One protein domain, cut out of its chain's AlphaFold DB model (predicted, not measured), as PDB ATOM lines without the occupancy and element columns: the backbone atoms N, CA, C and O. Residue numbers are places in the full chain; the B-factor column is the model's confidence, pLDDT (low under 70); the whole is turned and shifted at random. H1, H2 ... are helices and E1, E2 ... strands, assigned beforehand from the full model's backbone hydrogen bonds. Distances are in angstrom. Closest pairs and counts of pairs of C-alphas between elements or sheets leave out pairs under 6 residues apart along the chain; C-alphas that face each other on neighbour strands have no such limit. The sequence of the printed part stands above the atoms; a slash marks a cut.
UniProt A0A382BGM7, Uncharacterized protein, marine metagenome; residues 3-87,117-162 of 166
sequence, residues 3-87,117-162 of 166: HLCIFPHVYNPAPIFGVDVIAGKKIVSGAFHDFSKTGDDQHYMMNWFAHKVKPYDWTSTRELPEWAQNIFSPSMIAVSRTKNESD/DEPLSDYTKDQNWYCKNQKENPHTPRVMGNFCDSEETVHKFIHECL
ATOM      1  N   HIS A   3      61.946  91.140  89.387       94.38
ATOM      2  CA  HIS A   3      63.264  90.541  89.537       94.38
ATOM      3  C   HIS A   3      64.181  91.162  88.489       94.38
ATOM      4  O   HIS A   3      63.797  91.257  87.319       94.38
ATOM      5  N   LEU A   4      65.373  91.567  88.904       96.94
ATOM      6  CA  LEU A   4      66.424  92.055  88.026       96.94
ATOM      7  C   LEU A   4      67.768  91.594  88.579       96.94
ATOM      8  O   LEU A   4      68.140  91.989  89.682       96.94
ATOM      9  N   CYS A   5      68.501  90.811  87.790       96.88
ATOM     10  CA  CYS A   5      69.912  90.538  88.020       96.88
ATOM     11  C   CYS A   5      70.739  91.021  86.827       96.88
ATOM     12  O   CYS A   5      70.312  90.872  85.681       96.88
ATOM     13  N   ILE A   6      71.924  91.571  87.089       97.56
ATOM     14  CA  ILE A   6      72.911  91.887  86.051       97.56
ATOM     15  C   ILE A   6      74.172  91.098  86.358       97.56
ATOM     16  O   ILE A   6      74.879  91.389  87.321       97.56
ATOM     17  N   PHE A   7      74.437  90.100  85.520       97.00
ATOM     18  CA  PHE A   7      75.654  89.310  85.578       97.00
ATOM     19  C   PHE A   7      76.736  90.006  84.744       97.00
ATOM     20  O   PHE A   7      76.497  90.281  83.563       97.00
ATOM     21  N   PRO A   8      77.904  90.321  85.328       95.81
ATOM     22  CA  PRO A   8      79.027  90.834  84.559       95.81
ATOM     23  C   PRO A   8      79.561  89.747  83.615       95.81
ATOM     24  O   PRO A   8      79.301  88.555  83.796       95.81
ATOM     25  N   HIS A   9      80.344  90.135  82.608       94.69
ATOM     26  CA  HIS A   9      81.096  89.147  81.834       94.69
ATOM     27  C   HIS A   9      81.993  88.311  82.759       94.69
ATOM     28  O   HIS A   9      82.492  88.822  83.756       94.69
ATOM     29  N   VAL A  10      82.235  87.042  82.416       95.19
ATOM     30  CA  VAL A  10      82.961  86.093  83.289       95.19
ATOM     31  C   VAL A  10      84.384  86.518  83.641       95.19
ATOM     32  O   VAL A  10      84.946  86.009  84.595       95.19
ATOM     33  N   TYR A  11      84.969  87.453  82.900       93.06
ATOM     34  CA  TYR A  11      86.289  88.005  83.188       93.06
ATOM     35  C   TYR A  11      86.266  89.299  84.006       93.06
ATOM     36  O   TYR A  11      87.323  89.783  84.409       93.06
ATOM     37  N   ASN A  12      85.091  89.890  84.214       94.19
ATOM     38  CA  ASN A  12      84.941  91.132  84.950       94.19
ATOM     39  C   ASN A  12      84.698  90.816  86.442       94.19
ATOM     40  O   ASN A  12      83.768  90.069  86.755       94.19
ATOM     41  N   PRO A  13      85.526  91.359  87.357       94.44
ATOM     42  CA  PRO A  13      85.469  91.052  88.784       94.44
ATOM     43  C   PRO A  13      84.316  91.730  89.539       94.44
ATOM     44  O   PRO A  13      84.195  91.520  90.749       94.44
ATOM     45  N   ALA A  14      83.505  92.554  88.870       96.75
ATOM     46  CA  ALA A  14      82.389  93.269  89.475       96.75
ATOM     47  C   ALA A  14      81.404  92.315  90.185       96.75
ATOM     48  O   ALA A  14      81.241  91.162  89.772       96.75
ATOM     49  N   PRO A  15      80.720  92.785  91.245       97.50
ATOM     50  CA  PRO A  15      79.678  92.007  91.911       97.50
ATOM     51  C   PRO A  15      78.476  91.783  90.985       97.50
ATOM     52  O   PRO A  15      78.310  92.506  90.013       97.50
ATOM     53  N   ILE A  16      77.581  90.852  91.314       97.88
ATOM     54  CA  ILE A  16      76.263  90.755  90.664       97.88
ATOM     55  C   ILE A  16      75.328  91.808  91.266       97.88
ATOM     56  O   ILE A  16      75.115  91.843  92.478       97.88
ATOM     57  N   PHE A  17      74.714  92.633  90.418       98.25
ATOM     58  CA  PHE A  17      73.587  93.476  90.821       98.25
ATOM     59  C   PHE A  17      72.332  92.615  90.950       98.25
ATOM     60  O   PHE A  17      71.971  91.952  89.979       98.25
ATOM     61  N   GLY A  18      71.635  92.660  92.087       97.81
ATOM     62  CA  GLY A  18      70.364  91.956  92.278       97.81
ATOM     63  C   GLY A  18      69.306  92.831  92.945       97.81
ATOM     64  O   GLY A  18      69.579  93.445  93.975       97.81
ATOM     65  N   VAL A  19      68.094  92.883  92.385       97.06
ATOM     66  CA  VAL A  19      66.904  93.512  92.986       97.06
ATOM     67  C   VAL A  19      65.695  92.595  92.827       97.06
ATOM     68  O   VAL A  19      65.341  92.205  91.714       97.06
ATOM     69  N   ASP A  20      64.997  92.340  93.931       94.62
ATOM     70  CA  ASP A  20      63.752  91.576  93.971       94.62
ATOM     71  C   ASP A  20      62.665  92.336  94.727       94.62
ATOM     72  O   ASP A  20      62.878  92.819  95.836       94.62
ATOM     73  N   VAL A  21      61.453  92.388  94.172       92.38
ATOM     74  CA  VAL A  21      60.277  92.935  94.862       92.38
ATOM     75  C   VAL A  21      59.110  91.965  94.749       92.38
ATOM     76  O   VAL A  21      58.603  91.656  93.662       92.38
ATOM     77  N   ILE A  22      58.620  91.516  95.901       90.25
ATOM     78  CA  ILE A  22      57.405  90.714  95.999       90.25
ATOM     79  C   ILE A  22      56.287  91.601  96.535       90.25
ATOM     80  O   ILE A  22      56.304  92.043  97.685       90.25
ATOM     81  N   ALA A  23      55.283  91.824  95.691       88.38
ATOM     82  CA  ALA A  23      54.094  92.586  96.024       88.38
ATOM     83  C   ALA A  23      52.827  91.835  95.599       88.38
ATOM     84  O   ALA A  23      52.771  91.223  94.531       88.38
ATOM     85  N   GLY A  24      51.812  91.895  96.456       83.19
ATOM     86  CA  GLY A  24      50.434  91.530  96.158       83.19
ATOM     87  C   GLY A  24      49.564  92.774  95.970       83.19
ATOM     88  O   GLY A  24      50.024  93.907  96.085       83.19
ATOM     89  N   LYS A  25      48.260  92.572  95.752       81.06
ATOM     90  CA  LYS A  25      47.303  93.627  95.358       81.06
ATOM     91  C   LYS A  25      47.287  94.890  96.240       81.06
ATOM     92  O   LYS A  25      46.882  95.944  95.767       81.06
ATOM     93  N   LYS A  26      47.637  94.784  97.524       81.56
ATOM     94  CA  LYS A  26      47.570  95.893  98.499       81.56
ATOM     95  C   LYS A  26      48.816  96.013  99.380       81.56
ATOM     96  O   LYS A  26      48.785  96.728 100.375       81.56
ATOM     97  N   ILE A  27      49.848  95.220  99.112       82.12
ATOM     98  CA  ILE A  27      50.932  95.005 100.068       82.12
ATOM     99  C   ILE A  27      52.215  94.611  99.354       82.12
ATOM    100  O   ILE A  27      52.208  93.679  98.554       82.12
ATOM    101  N   VAL A  28      53.318  95.264  99.704       86.25
ATOM    102  CA  VAL A  28      54.663  94.756  99.430       86.25
ATOM    103  C   VAL A  28      55.029  93.818 100.580       86.25
ATOM    104  O   VAL A  28      55.007  94.206 101.748       86.25
ATOM    105  N   SER A  29      55.258  92.544 100.268       85.75
ATOM    106  CA  SER A  29      55.609  91.527 101.266       85.75
ATOM    107  C   SER A  29      57.107  91.467 101.544       85.75
ATOM    108  O   SER A  29      57.493  91.019 102.620       85.75
ATOM    109  N   GLY A  30      57.927  91.907 100.591       88.25
ATOM    110  CA  GLY A  30      59.371  92.015 100.753       88.25
ATOM    111  C   GLY A  30      60.017  92.683  99.545       88.25
ATOM    112  O   GLY A  30      59.549  92.491  98.418       88.25
ATOM    113  N   ALA A  31      61.071  93.451  99.794       91.50
ATOM    114  CA  ALA A  31      61.942  94.000  98.767       91.50
ATOM    115  C   ALA A  31      63.405  93.780  99.168       91.50
ATOM    116  O   ALA A  31      63.767  93.996 100.325       91.50
ATOM    117  N   PHE A  32      64.218  93.311  98.231       93.44
ATOM    118  CA  PHE A  32      65.591  92.884  98.463       93.44
ATOM    119  C   PHE A  32      66.504  93.515  97.426       93.44
ATOM    120  O   PHE A  32      66.134  93.599  96.254       93.44
ATOM    121  N   HIS A  33      67.679  93.965  97.851       95.94
ATOM    122  CA  HIS A  33      68.672  94.521  96.945       95.94
ATOM    123  C   HIS A  33      70.082  94.272  97.469       95.94
ATOM    124  O   HIS A  33      70.339  94.489  98.653       95.94
ATOM    125  N   ASP A  34      70.987  93.840  96.598       96.62
ATOM    126  CA  ASP A  34      72.387  93.647  96.945       96.62
ATOM    127  C   ASP A  34      73.326  93.835  95.748       96.62
ATOM    128  O   ASP A  34      72.922  93.689  94.588       96.62
ATOM    129  N   PHE A  35      74.588  94.131  96.063       97.56
ATOM    130  CA  PHE A  35      75.738  93.911  95.190       97.56
ATOM    131  C   PHE A  35      76.458  92.662  95.710       97.56
ATOM    132  O   PHE A  35      77.277  92.738  96.628       97.56
ATOM    133  N   SER A  36      76.103  91.508  95.153       96.25
ATOM    134  CA  SER A  36      76.526  90.198  95.650       96.25
ATOM    135  C   SER A  36      77.903  89.812  95.129       96.25
ATOM    136  O   SER A  36      78.213  90.015  93.954       96.25
ATOM    137  N   LYS A  37      78.726  89.233  96.005       91.50
ATOM    138  CA  LYS A  37      80.105  88.870  95.670       91.50
ATOM    139  C   LYS A  37      80.163  87.791  94.589       91.50
ATOM    140  O   LYS A  37      79.395  86.828  94.615       91.50
ATOM    141  N   THR A  38      81.113  87.953  93.679       86.94
ATOM    142  CA  THR A  38      81.473  86.966  92.658       86.94
ATOM    143  C   THR A  38      82.978  86.976  92.432       86.94
ATOM    144  O   THR A  38      83.666  86.157  93.022       86.94
ATOM    145  N   GLY A  39      83.496  87.886  91.600       86.75
ATOM    146  CA  GLY A  39      84.889  87.834  91.160       86.75
ATOM    147  C   GLY A  39      85.888  88.361  92.186       86.75
ATOM    148  O   GLY A  39      86.751  87.620  92.650       86.75
ATOM    149  N   ASP A  40      85.780  89.642  92.546       89.75
ATOM    150  CA  ASP A  40      86.556  90.229  93.643       89.75
ATOM    151  C   ASP A  40      85.677  90.396  94.889       89.75
ATOM    152  O   ASP A  40      84.796  91.256  94.952       89.75
ATOM    153  N   ASP A  41      85.959  89.598  95.920       86.50
ATOM    154  CA  ASP A  41      85.278  89.640  97.220       86.50
ATOM    155  C   ASP A  41      85.424  90.991  97.952       86.50
ATOM    156  O   ASP A  41      84.756  91.218  98.965       86.50
ATOM    157  N   GLN A  42      86.309  91.880  97.490       90.31
ATOM    158  CA  GLN A  42      86.536  93.224  98.028       90.31
ATOM    159  C   GLN A  42      86.324  94.325  96.977       90.31
ATOM    160  O   GLN A  42      86.797  95.452  97.173       90.31
ATOM    161  N   HIS A  43      85.581  94.034  95.900       94.75
ATOM    162  CA  HIS A  43      85.379  94.969  94.795       94.75
ATOM    163  C   HIS A  43      84.887  96.336  95.294       94.75
ATOM    164  O   HIS A  43      83.955  96.439  96.100       94.75
ATOM    165  N   TYR A  44      85.476  97.422  94.787       96.00
ATOM    166  CA  TYR A  44      85.191  98.782  95.261       96.00
ATOM    167  C   TYR A  44      83.706  99.163  95.137       96.00
ATOM    168  O   TYR A  44      83.191  99.910  95.969       96.00
ATOM    169  N   MET A  45      82.991  98.600  94.158       97.19
ATOM    170  CA  MET A  45      81.541  98.781  94.007       97.19
ATOM    171  C   MET A  45      80.754  98.251  95.212       97.19
ATOM    172  O   MET A  45      79.788  98.888  95.625       97.19
ATOM    173  N   MET A  46      81.169  97.131  95.815       96.31
ATOM    174  CA  MET A  46      80.530  96.599  97.026       96.31
ATOM    175  C   MET A  46      80.774  97.517  98.225       96.31
ATOM    176  O   MET A  46      79.862  97.783  99.006       96.31
ATOM    177  N   ASN A  47      81.989  98.063  98.341       95.44
ATOM    178  CA  ASN A  47      82.310  99.051  99.370       95.44
ATOM    179  C   ASN A  47      81.479 100.325  99.190       95.44
ATOM    180  O   ASN A  47      80.937 100.849 100.164       95.44
ATOM    181  N   TRP A  48      81.341 100.820  97.960       97.56
ATOM    182  CA  TRP A  48      80.483 101.962  97.661       97.56
ATOM    183  C   TRP A  48      79.024 101.680  98.032       97.56
ATOM    184  O   TRP A  48      78.405 102.491  98.724       97.56
ATOM    185  N   PHE A  49      78.504 100.507  97.659       96.81
ATOM    186  CA  PHE A  49      77.147 100.083  97.993       96.81
ATOM    187  C   PHE A  49      76.932 100.075  99.509       96.81
ATOM    188  O   PHE A  49      76.019 100.739  99.995       96.81
ATOM    189  N   ALA A  50      77.836  99.453 100.270       94.44
ATOM    190  CA  ALA A  50      77.795  99.444 101.731       94.44
ATOM    191  C   ALA A  50      77.696 100.859 102.334       94.44
ATOM    192  O   ALA A  50      76.909 101.098 103.251       94.44
ATOM    193  N   HIS A  51      78.442 101.830 101.795       94.88
ATOM    194  CA  HIS A  51      78.358 103.227 102.234       94.88
ATOM    195  C   HIS A  51      77.048 103.906 101.822       94.88
ATOM    196  O   HIS A  51      76.492 104.665 102.616       94.88
ATOM    197  N   LYS A  52      76.553 103.638 100.608       95.19
ATOM    198  CA  LYS A  52      75.307 104.208 100.077       95.19
ATOM    199  C   LYS A  52      74.085 103.732 100.866       95.19
ATOM    200  O   LYS A  52      73.178 104.529 101.090       95.19
ATOM    201  N   VAL A  53      74.071 102.475 101.321       92.12
ATOM    202  CA  VAL A  53      72.931 101.886 102.051       92.12
ATOM    203  C   VAL A  53      72.981 102.118 103.563       92.12
ATOM    204  O   VAL A  53      71.943 102.094 104.219       92.12
ATOM    205  N   LYS A  54      74.160 102.410 104.129       90.19
ATOM    206  CA  LYS A  54      74.365 102.656 105.568       90.19
ATOM    207  C   LYS A  54      73.416 103.681 106.219       90.19
ATOM    208  O   LYS A  54      73.075 103.475 107.382       90.19
ATOM    209  N   PRO A  55      73.010 104.792 105.565       88.31
ATOM    210  CA  PRO A  55      72.109 105.772 106.176       88.31
ATOM    211  C   PRO A  55      70.685 105.260 106.412       88.31
ATOM    212  O   PRO A  55      69.912 105.927 107.099       88.31
ATOM    213  N   TYR A  56      70.320 104.122 105.824       81.75
ATOM    214  CA  TYR A  56      68.978 103.579 105.910       81.75
ATOM    215  C   TYR A  56      68.892 102.505 107.002       81.75
ATOM    216  O   TYR A  56      69.683 101.565 107.037       81.75
ATOM    217  N   ASP A  57      67.896 102.625 107.877       69.88
ATOM    218  CA  ASP A  57      67.635 101.652 108.943       69.88
ATOM    219  C   ASP A  57      66.741 100.512 108.427       69.88
ATOM    220  O   ASP A  57      65.545 100.419 108.718       69.88
ATOM    221  N   TRP A  58      67.312  99.657 107.577       69.75
ATOM    222  CA  TRP A  58      66.619  98.482 107.054       69.75
ATOM    223  C   TRP A  58      66.721  97.339 108.062       69.75
ATOM    224  O   TRP A  58      67.586  96.468 107.996       69.75
ATOM    225  N   THR A  59      65.830  97.357 109.047       50.69
ATOM    226  CA  THR A  59      65.771  96.324 110.081       50.69
ATOM    227  C   THR A  59      65.296  94.989 109.503       50.69
ATOM    228  O   THR A  59      64.102  94.730 109.345       50.69
ATOM    229  N   SER A  60      66.238  94.075 109.277       56.12
ATOM    230  CA  SER A  60      65.958  92.642 109.354       56.12
ATOM    231  C   SER A  60      66.928  91.997 110.336       56.12
ATOM    232  O   SER A  60      68.103  91.808 110.052       56.12
ATOM    233  N   THR A  61      66.419  91.660 111.520       52.00
ATOM    234  CA  THR A  61      67.160  91.017 112.618       52.00
ATOM    235  C   THR A  61      67.191  89.489 112.511       52.00
ATOM    236  O   THR A  61      67.564  88.808 113.466       52.00
ATOM    237  N   ARG A  62      66.748  88.923 111.380       65.38
ATOM    238  CA  ARG A  62      66.754  87.473 111.166       65.38
ATOM    239  C   ARG A  62      68.065  87.038 110.543       65.38
ATOM    240  O   ARG A  62      68.470  87.579 109.520       65.38
ATOM    241  N   GLU A  63      68.664  86.019 111.149       79.38
ATOM    242  CA  GLU A  63      69.774  85.285 110.562       79.38
ATOM    243  C   GLU A  63      69.356  84.761 109.182       79.38
ATOM    244  O   GLU A  63      68.295  84.142 109.029       79.38
ATOM    245  N   LEU A  64      70.156  85.089 108.168       84.38
ATOM    246  CA  LEU A  64      69.922  84.629 106.807       84.38
ATOM    247  C   LEU A  64      70.110  83.104 106.751       84.38
ATOM    248  O   LEU A  64      70.971  82.573 107.448       84.38
ATOM    249  N   PRO A  65      69.336  82.363 105.943       90.94
ATOM    250  CA  PRO A  65      69.621  80.949 105.701       90.94
ATOM    251  C   PRO A  65      70.990  80.773 105.024       90.94
ATOM    252  O   PRO A  65      71.489  81.699 104.388       90.94
ATOM    253  N   GLU A  66      71.579  79.580 105.123       94.12
ATOM    254  CA  GLU A  66      72.931  79.290 104.611       94.12
ATOM    255  C   GLU A  66      73.116  79.706 103.144       94.12
ATOM    256  O   GLU A  66      74.057  80.429 102.827       94.12
ATOM    257  N   TRP A  67      72.167  79.359 102.266       94.31
ATOM    258  CA  TRP A  67      72.224  79.736 100.849       94.31
ATOM    259  C   TRP A  67      72.335  81.252 100.635       94.31
ATOM    260  O   TRP A  67      73.022  81.703  99.727       94.31
ATOM    261  N   ALA A  68      71.681  82.045 101.487       92.31
ATOM    262  CA  ALA A  68      71.675  83.499 101.412       92.31
ATOM    263  C   ALA A  68      72.977  84.081 101.984       92.31
ATOM    264  O   ALA A  68      73.558  84.978 101.380       92.31
ATOM    265  N   GLN A  69      73.475  83.534 103.100       92.25
ATOM    266  CA  GLN A  69      74.775  83.916 103.675       92.25
ATOM    267  C   GLN A  69      75.941  83.645 102.713       92.25
ATOM    268  O   GLN A  69      76.933  84.372 102.716       92.25
ATOM    269  N   ASN A  70      75.820  82.612 101.876       93.56
ATOM    270  CA  ASN A  70      76.853  82.228 100.920       93.56
ATOM    271  C   ASN A  70      77.070  83.251  99.796       93.56
ATOM    272  O   ASN A  70      78.154  83.258  99.206       93.56
ATOM    273  N   ILE A  71      76.062  84.071  99.476       94.38
ATOM    274  CA  ILE A  71      76.054  84.910  98.267       94.38
ATOM    275  C   ILE A  71      75.842  86.394  98.540       94.38
ATOM    276  O   ILE A  71      76.436  87.224  97.852       94.38
ATOM    277  N   PHE A  72      75.021  86.745  99.528       93.62
ATOM    278  CA  PHE A  72      74.696  88.140  99.772       93.62
ATOM    279  C   PHE A  72      75.790  88.834 100.575       93.62
ATOM    280  O   PHE A  72      76.397  88.262 101.484       93.62
ATOM    281  N   SER A  73      76.027  90.098 100.243       92.06
ATOM    282  CA  SER A  73      76.934  90.934 101.007       92.06
ATOM    283  C   SER A  73      76.363  91.201 102.408       92.06
ATOM    284  O   SER A  73      75.143  91.227 102.601       92.06
ATOM    285  N   PRO A  74      77.217  91.514 103.401       88.75
ATOM    286  CA  PRO A  74      76.755  91.979 104.710       88.75
ATOM    287  C   PRO A  74      75.901  93.258 104.657       88.75
ATOM    288  O   PRO A  74      75.287  93.620 105.657       88.75
ATOM    289  N   SER A  75      75.905  93.964 103.521       91.00
ATOM    290  CA  SER A  75      75.160  95.205 103.293       91.00
ATOM    291  C   SER A  75      73.880  94.998 102.480       91.00
ATOM    292  O   SER A  75      73.246  95.981 102.098       91.00
ATOM    293  N   MET A  76      73.485  93.747 102.217       92.12
ATOM    294  CA  MET A  76      72.222  93.426 101.557       92.12
ATOM    295  C   MET A  76      71.048  94.120 102.255       92.12
ATOM    296  O   MET A  76      70.871  94.050 103.473       92.12
ATOM    297  N   ILE A  77      70.187  94.731 101.450       91.44
ATOM    298  CA  ILE A  77      68.947  95.345 101.904       91.44
ATOM    299  C   ILE A  77      67.841  94.294 101.919       91.44
ATOM    300  O   ILE A  77      67.616  93.595 100.930       91.44
ATOM    301  N   ALA A  78      67.092  94.252 103.019       89.62
ATOM    302  CA  ALA A  78      65.844  93.512 103.134       89.62
ATOM    303  C   ALA A  78      64.768  94.404 103.768       89.62
ATOM    304  O   ALA A  78      64.701  94.559 104.988       89.62
ATOM    305  N   VAL A  79      63.898  94.977 102.940       88.06
ATOM    306  CA  VAL A  79      62.739  95.743 103.406       88.06
ATOM    307  C   VAL A  79      61.601  94.772 103.672       88.06
ATOM    308  O   VAL A  79      61.031  94.170 102.758       88.06
ATOM    309  N   SER A  80      61.278  94.601 104.952       82.75
ATOM    310  CA  SER A  80      60.126  93.812 105.378       82.75
ATOM    311  C   SER A  80      58.821  94.598 105.220       82.75
ATOM    312  O   SER A  80      58.802  95.792 104.922       82.75
ATOM    313  N   ARG A  81      57.689  93.917 105.417       84.75
ATOM    314  CA  ARG A  81      56.372  94.552 105.385       84.75
ATOM    315  C   ARG A  81      56.307  95.726 106.373       84.75
ATOM    316  O   ARG A  81      56.270  95.524 107.584       84.75
ATOM    317  N   THR A  82      56.103  96.919 105.837       82.81
ATOM    318  CA  THR A  82      55.913  98.171 106.580       82.81
ATOM    319  C   THR A  82      54.617  98.870 106.156       82.81
ATOM    320  O   THR A  82      54.071  98.614 105.076       82.81
ATOM    321  N   LYS A  83      54.068  99.707 107.046       81.12
ATOM    322  CA  LYS A  83      52.927 100.595 106.746       81.12
ATOM    323  C   LYS A  83      53.379 101.951 106.201       81.12
ATOM    324  O   LYS A  83      52.530 102.729 105.781       81.12
ATOM    325  N   ASN A  84      54.674 102.243 106.270       86.69
ATOM    326  CA  ASN A  84      55.217 103.514 105.845       86.69
ATOM    327  C   ASN A  84      55.522 103.478 104.346       86.69
ATOM    328  O   ASN A  84      56.402 102.747 103.901       86.69
ATOM    329  N   GLU A  85      54.784 104.260 103.559       85.94
ATOM    330  CA  GLU A  85      54.964 104.310 102.104       85.94
ATOM    331  C   GLU A  85      56.341 104.850 101.704       85.94
ATOM    332  O   GLU A  85      56.887 104.418 100.687       85.94
ATOM    333  N   SER A  86      56.945 105.725 102.522       88.62
ATOM    334  CA  SER A  86      58.270 106.277 102.224       88.62
ATOM    335  C   SER A  86      59.359 105.209 102.197       88.62
ATOM    336  O   SER A  86      60.322 105.371 101.465       88.62
ATOM    337  N   ASP A  87      59.212 104.110 102.941       88.31
ATOM    338  CA  ASP A  87      60.199 103.025 102.953       88.31
ATOM    339  C   ASP A  87      60.305 102.371 101.564       88.31
ATOM    340  O   ASP A  87      61.398 102.075 101.087       88.31
ATOM    341  N   ASP A 117      98.025  94.246  80.509       74.69
ATOM    342  CA  ASP A 117      98.923  93.277  79.855       74.69
ATOM    343  C   ASP A 117      98.979  91.946  80.640       74.69
ATOM    344  O   ASP A 117     100.031  91.337  80.828       74.69
ATOM    345  N   GLU A 118      97.833  91.522  81.178       77.06
ATOM    346  CA  GLU A 118      97.664  90.306  81.974       77.06
ATOM    347  C   GLU A 118      96.525  89.464  81.383       77.06
ATOM    348  O   GLU A 118      95.551  90.018  80.868       77.06
ATOM    349  N   PRO A 119      96.597  88.121  81.457       82.06
ATOM    350  CA  PRO A 119      95.471  87.277  81.085       82.06
ATOM    351  C   PRO A 119      94.218  87.637  81.885       82.06
ATOM    352  O   PRO A 119      94.274  87.826  83.101       82.06
ATOM    353  N   LEU A 120      93.075  87.673  81.198       87.38
ATOM    354  CA  LEU A 120      91.784  87.846  81.847       87.38
ATOM    355  C   LEU A 120      91.531  86.707  82.842       87.38
ATOM    356  O   LEU A 120      91.779  85.536  82.546       87.38
ATOM    357  N   SER A 121      91.031  87.070  84.022       90.50
ATOM    358  CA  SER A 121      90.563  86.098  85.012       90.50
ATOM    359  C   SER A 121      89.283  85.406  84.531       90.50
ATOM    360  O   SER A 121      88.642  85.861  83.587       90.50
ATOM    361  N   ASP A 122      88.916  84.296  85.173       94.06
ATOM    362  CA  ASP A 122      87.678  83.562  84.897       94.06
ATOM    363  C   ASP A 122      86.905  83.326  86.201       94.06
ATOM    364  O   ASP A 122      87.296  82.511  87.039       94.06
ATOM    365  N   TYR A 123      85.795  84.045  86.337       96.00
ATOM    366  CA  TYR A 123      84.871  84.045  87.472       96.00
ATOM    367  C   TYR A 123      83.607  83.212  87.201       96.00
ATOM    368  O   TYR A 123      82.606  83.333  87.911       96.00
ATOM    369  N   THR A 124      83.625  82.336  86.189       97.38
ATOM    370  CA  THR A 124      82.501  81.437  85.862       97.38
ATOM    371  C   THR A 124      82.064  80.608  87.072       97.38
ATOM    372  O   THR A 124      80.874  80.429  87.327       97.38
ATOM    373  N   LYS A 125      83.023  80.111  87.864       97.19
ATOM    374  CA  LYS A 125      82.721  79.308  89.058       97.19
ATOM    375  C   LYS A 125      81.968  80.108  90.115       97.19
ATOM    376  O   LYS A 125      81.058  79.553  90.729       97.19
ATOM    377  N   ASP A 126      82.314  81.376  90.288       96.50
ATOM    378  CA  ASP A 126      81.712  82.254  91.288       96.50
ATOM    379  C   ASP A 126      80.299  82.678  90.868       96.50
ATOM    380  O   ASP A 126      79.366  82.622  91.670       96.50
ATOM    381  N   GLN A 127      80.090  82.976  89.581       97.56
ATOM    382  CA  GLN A 127      78.743  83.216  89.045       97.56
ATOM    383  C   GLN A 127      77.856  81.966  89.154       97.56
ATOM    384  O   GLN A 127      76.713  82.042  89.608       97.56
ATOM    385  N   ASN A 128      78.395  80.784  88.842       97.94
ATOM    386  CA  ASN A 128      77.670  79.522  88.999       97.94
ATOM    387  C   ASN A 128      77.387  79.186  90.470       97.94
ATOM    388  O   ASN A 128      76.369  78.562  90.774       97.94
ATOM    389  N   TRP A 129      78.258  79.594  91.397       97.50
ATOM    390  CA  TRP A 129      78.005  79.487  92.834       97.50
ATOM    391  C   TRP A 129      76.815  80.353  93.256       97.50
ATOM    392  O   TRP A 129      75.935  79.864  93.972       97.50
ATOM    393  N   TYR A 130      76.736  81.589  92.753       97.44
ATOM    394  CA  TYR A 130      75.583  82.462  92.964       97.44
ATOM    395  C   TYR A 130      74.284  81.820  92.456       97.44
ATOM    396  O   TYR A 130      73.320  81.688  93.215       97.44
ATOM    397  N   CYS A 131      74.276  81.332  91.210       97.62
ATOM    398  CA  CYS A 131      73.103  80.692  90.607       97.62
ATOM    399  C   CYS A 131      72.636  79.455  91.388       97.62
ATOM    400  O   CYS A 131      71.441  79.307  91.642       97.62
ATOM    401  N   LYS A 132      73.560  78.590  91.825       97.62
ATOM    402  CA  LYS A 132      73.225  77.401  92.627       97.62
ATOM    403  C   LYS A 132      72.555  77.770  93.945       97.62
ATOM    404  O   LYS A 132      71.511  77.218  94.267       97.62
ATOM    405  N   ASN A 133      73.107  78.733  94.679       97.19
ATOM    406  CA  ASN A 133      72.533  79.157  95.956       97.19
ATOM    407  C   ASN A 133      71.187  79.879  95.777       97.19
ATOM    408  O   ASN A 133      70.286  79.690  96.589       97.19
ATOM    409  N   GLN A 134      70.995  80.643  94.696       96.50
ATOM    410  CA  GLN A 134      69.694  81.252  94.395       96.50
ATOM    411  C   GLN A 134      68.592  80.214  94.121       96.50
ATOM    412  O   GLN A 134      67.428  80.448  94.454       96.50
ATOM    413  N   LYS A 135      68.935  79.043  93.568       96.25
ATOM    414  CA  LYS A 135      67.980  77.938  93.346       96.25
ATOM    415  C   LYS A 135      67.515  77.272  94.640       96.25
ATOM    416  O   LYS A 135      66.403  76.750  94.677       96.25
ATOM    417  N   GLU A 136      68.311  77.354  95.705       96.12
ATOM    418  CA  GLU A 136      67.948  76.856  97.038       96.12
ATOM    419  C   GLU A 136      66.932  77.762  97.756       96.12
ATOM    420  O   GLU A 136      66.398  77.397  98.806       96.12
ATOM    421  N   ASN A 137      66.618  78.943  97.208       93.69
ATOM    422  CA  ASN A 137      65.620  79.840  97.779       93.69
ATOM    423  C   ASN A 137      64.202  79.233  97.663       93.69
ATOM    424  O   ASN A 137      63.610  79.237  96.578       93.69
ATOM    425  N   PRO A 138      63.562  78.817  98.778       92.50
ATOM    426  CA  PRO A 138      62.258  78.154  98.730       92.50
ATOM    427  C   PRO A 138      61.110  79.121  98.398       92.50
ATOM    428  O   PRO A 138      59.964  78.707  98.203       92.50
ATOM    429  N   HIS A 139      61.365  80.432  98.401       90.31
ATOM    430  CA  HIS A 139      60.340  81.441  98.166       90.31
ATOM    431  C   HIS A 139      60.094  81.689  96.682       90.31
ATOM    432  O   HIS A 139      58.938  81.901  96.316       90.31
ATOM    433  N   THR A 140      61.124  81.610  95.839       89.56
ATOM    434  CA  THR A 140      61.014  81.808  94.387       89.56
ATOM    435  C   THR A 140      59.996  80.860  93.739       89.56
ATOM    436  O   THR A 140      59.013  81.365  93.185       89.56
ATOM    437  N   PRO A 141      60.104  79.518  93.871       92.19
ATOM    438  CA  PRO A 141      59.129  78.604  93.268       92.19
ATOM    439  C   PRO A 141      57.721  78.796  93.843       92.19
ATOM    440  O   PRO A 141      56.744  78.794  93.098       92.19
ATOM    441  N   ARG A 142      57.598  79.061  95.152       90.56
ATOM    442  CA  ARG A 142      56.300  79.317  95.796       90.56
ATOM    443  C   ARG A 142      55.626  80.583  95.272       90.56
ATOM    444  O   ARG A 142      54.409  80.613  95.120       90.56
ATOM    445  N   VAL A 143      56.390  81.653  95.047       88.69
ATOM    446  CA  VAL A 143      55.852  82.906  94.500       88.69
ATOM    447  C   VAL A 143      55.428  82.694  93.051       88.69
ATOM    448  O   VAL A 143      54.319  83.095  92.701       88.69
ATOM    449  N   MET A 144      56.255  82.024  92.249       88.19
ATOM    450  CA  MET A 144      55.980  81.732  90.839       88.19
ATOM    451  C   MET A 144      54.800  80.791  90.621       88.19
ATOM    452  O   MET A 144      54.018  81.026  89.705       88.19
ATOM    453  N   GLY A 145      54.602  79.804  91.497       88.62
ATOM    454  CA  GLY A 145      53.442  78.908  91.456       88.62
ATOM    455  C   GLY A 145      52.094  79.623  91.616       88.62
ATOM    456  O   GLY A 145      51.070  79.089  91.219       88.62
ATOM    457  N   ASN A 146      52.066  80.865  92.122       86.88
ATOM    458  CA  ASN A 146      50.834  81.670  92.128       86.88
ATOM    459  C   ASN A 146      50.483  82.257  90.749       86.88
ATOM    460  O   ASN A 146      49.397  82.806  90.581       86.88
ATOM    461  N   PHE A 147      51.419  82.217  89.796       84.00
ATOM    462  CA  PHE A 147      51.279  82.780  88.451       84.00
ATOM    463  C   PHE A 147      51.357  81.717  87.348       84.00
ATOM    464  O   PHE A 147      51.052  82.026  86.198       84.00
ATOM    465  N   CYS A 148      51.784  80.493  87.672       86.56
ATOM    466  CA  CYS A 148      51.970  79.405  86.722       86.56
ATOM    467  C   CYS A 148      51.489  78.079  87.323       86.56
ATOM    468  O   CYS A 148      51.969  77.670  88.376       86.56
ATOM    469  N   ASP A 149      50.585  77.398  86.617       84.50
ATOM    470  CA  ASP A 149      49.967  76.147  87.079       84.50
ATOM    471  C   ASP A 149      50.872  74.909  86.909       84.50
ATOM    472  O   ASP A 149      50.559  73.832  87.408       84.50
ATOM    473  N   SER A 150      51.990  75.031  86.184       94.62
ATOM    474  CA  SER A 150      52.910  73.923  85.901       94.62
ATOM    475  C   SER A 150      54.170  74.035  86.756       94.62
ATOM    476  O   SER A 150      55.029  74.882  86.505       94.62
ATOM    477  N   GLU A 151      54.315  73.130  87.728       92.69
ATOM    478  CA  GLU A 151      55.532  73.024  88.549       92.69
ATOM    479  C   GLU A 151      56.784  72.788  87.694       92.69
ATOM    480  O   GLU A 151      57.828  73.381  87.952       92.69
ATOM    481  N   GLU A 152      56.668  71.992  86.627       94.75
ATOM    482  CA  GLU A 152      57.749  71.758  85.664       94.75
ATOM    483  C   GLU A 152      58.170  73.053  84.957       94.75
ATOM    484  O   GLU A 152      59.361  73.337  84.829       94.75
ATOM    485  N   THR A 153      57.203  73.880  84.546       94.25
ATOM    486  CA  THR A 153      57.487  75.171  83.903       94.25
ATOM    487  C   THR A 153      58.177  76.127  84.873       94.25
ATOM    488  O   THR A 153      59.150  76.776  84.494       94.25
ATOM    489  N   VAL A 154      57.725  76.184  86.131       94.00
ATOM    490  CA  VAL A 154      58.372  76.989  87.182       94.00
ATOM    491  C   VAL A 154      59.799  76.507  87.432       94.00
ATOM    492  O   VAL A 154      60.725  77.318  87.450       94.00
ATOM    493  N   HIS A 155      59.992  75.195  87.572       94.50
ATOM    494  CA  HIS A 155      61.310  74.597  87.761       94.50
ATOM    495  C   HIS A 155      62.247  74.959  86.607       94.50
ATOM    496  O   HIS A 155      63.343  75.470  86.840       94.50
ATOM    497  N   LYS A 156      61.799  74.751  85.363       95.00
ATOM    498  CA  LYS A 156      62.565  75.075  84.159       95.00
ATOM    499  C   LYS A 156      62.917  76.558  84.093       95.00
ATOM    500  O   LYS A 156      64.071  76.896  83.862       95.00
ATOM    501  N   PHE A 157      61.960  77.444  84.357       94.12
ATOM    502  CA  PHE A 157      62.197  78.886  84.340       94.12
ATOM    503  C   PHE A 157      63.246  79.318  85.375       94.12
ATOM    504  O   PHE A 157      64.130  80.114  85.063       94.12
ATOM    505  N   ILE A 158      63.196  78.766  86.592       94.38
ATOM    506  CA  ILE A 158      64.195  79.052  87.630       94.38
ATOM    507  C   ILE A 158      65.591  78.591  87.189       94.38
ATOM    508  O   ILE A 158      66.557  79.337  87.338       94.38
ATOM    509  N   HIS A 159      65.694  77.384  86.630       95.38
ATOM    510  CA  HIS A 159      66.982  76.758  86.330       95.38
ATOM    511  C   HIS A 159      67.614  77.221  85.018       95.38
ATOM    512  O   HIS A 159      68.836  77.217  84.924       95.38
ATOM    513  N   GLU A 160      66.809  77.598  84.025       94.88
ATOM    514  CA  GLU A 160      67.283  77.910  82.670       94.88
ATOM    515  C   GLU A 160      67.128  79.389  82.294       94.88
ATOM    516  O   GLU A 160      67.707  79.822  81.301       94.88
ATOM    517  N   CYS A 161      66.336  80.173  83.036       93.50
ATOM    518  CA  CYS A 161      66.074  81.576  82.695       93.50
ATOM    519  C   CYS A 161      66.473  82.550  83.805       93.50
ATOM    520  O   CYS A 161      67.150  83.530  83.518       93.50
ATOM    521  N   LEU A 162      66.061  82.305  85.054       94.00
ATOM    522  CA  LEU A 162      66.417  83.189  86.172       94.00
ATOM    523  C   LEU A 162      67.878  83.031  86.586       94.00
ATOM    524  O   LEU A 162      68.594  84.019  86.703       94.00
TER     525      LEU A 162
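This is residues 3 to 87 and 117 to 162 of the 166 residues of an uncharacterized protein of marine metagenome (UniProt A0A382BGM7). A nearly flat sheet, with two long inner strands E2 and E3 and two short edge strands E1 and E4, has H1 over one face; beyond its other face lie H2 and H3, then H4 and H5, a little away from it. The 131 printed residues, class mixed, hold five named helices and four named strands, in order E1 E2 E3 H1 H2 E4 H3 H4 H5; the sheet E1 - E2 - E3 - E4 is antiparallel. The whole is compact, radius of gyration of the C-alphas 16.1 A, and flat, 54 by 41 by 22 A.

E1, residues 3 to 6, 10.3 A, begins at C-alpha 3 (63.264, 90.541, 89.537). E2, residues 16 to 24, and E3, 27 to 36, are each 26.4 A. H1, 44 to 53, is 14.4 A; H2, 66 to 69, 5.1 A; E4, 77 to 80, 9.6 A. H3, 124 to 135, is 16.7 A; H4, 139 to 144, 8.5 A; H5, 151 to 162, 15.1 A, ends at C-alpha 162 (66.417, 83.189, 86.172).

E1, E2 and E3 form a meander, each strand the antiparallel neighbour of the one before, in two hairpins: N 4 and O 19 are 2.9 A apart, N 18 and O 34 3.0 A. E4 is antiparallel to E3, with N 79 and O 31 at 2.8 A. H1 is on the sheet, height 9.3 A, along the strands at 19 degrees to E3 on the local plane; the closest C-alphas, Phe 35 and Met 46, are 5.8 A apart. H2 touches residues 133 to 134 of H3, closest C-alphas Trp 67 and Asn 133, 4.9 A. H3 is not on the sheet, but only just, with 4 pairs of C-alphas within 10 A. H4 touches residues 154 to 158 of H5, closest C-alphas Pro 141 and Val 154, 6.3 A, at a steep tilt of 69 degrees, only just short of about perpendicular, opposite ways. Every O i to N i+4 pair is within hydrogen-bond range in H1, H3 and H4, 7 of 8 in H5; H2 is too short for one.

The farthest C-alphas, Lys 26 and Asp 117, are 54.7 A apart. Residues 88 to 116 are not printed; C-alphas 87 and 117 are 46.1 A apart across the cut. The link from H1 to H2 is long, and within it residues 57 to 62 have pLDDT under 70.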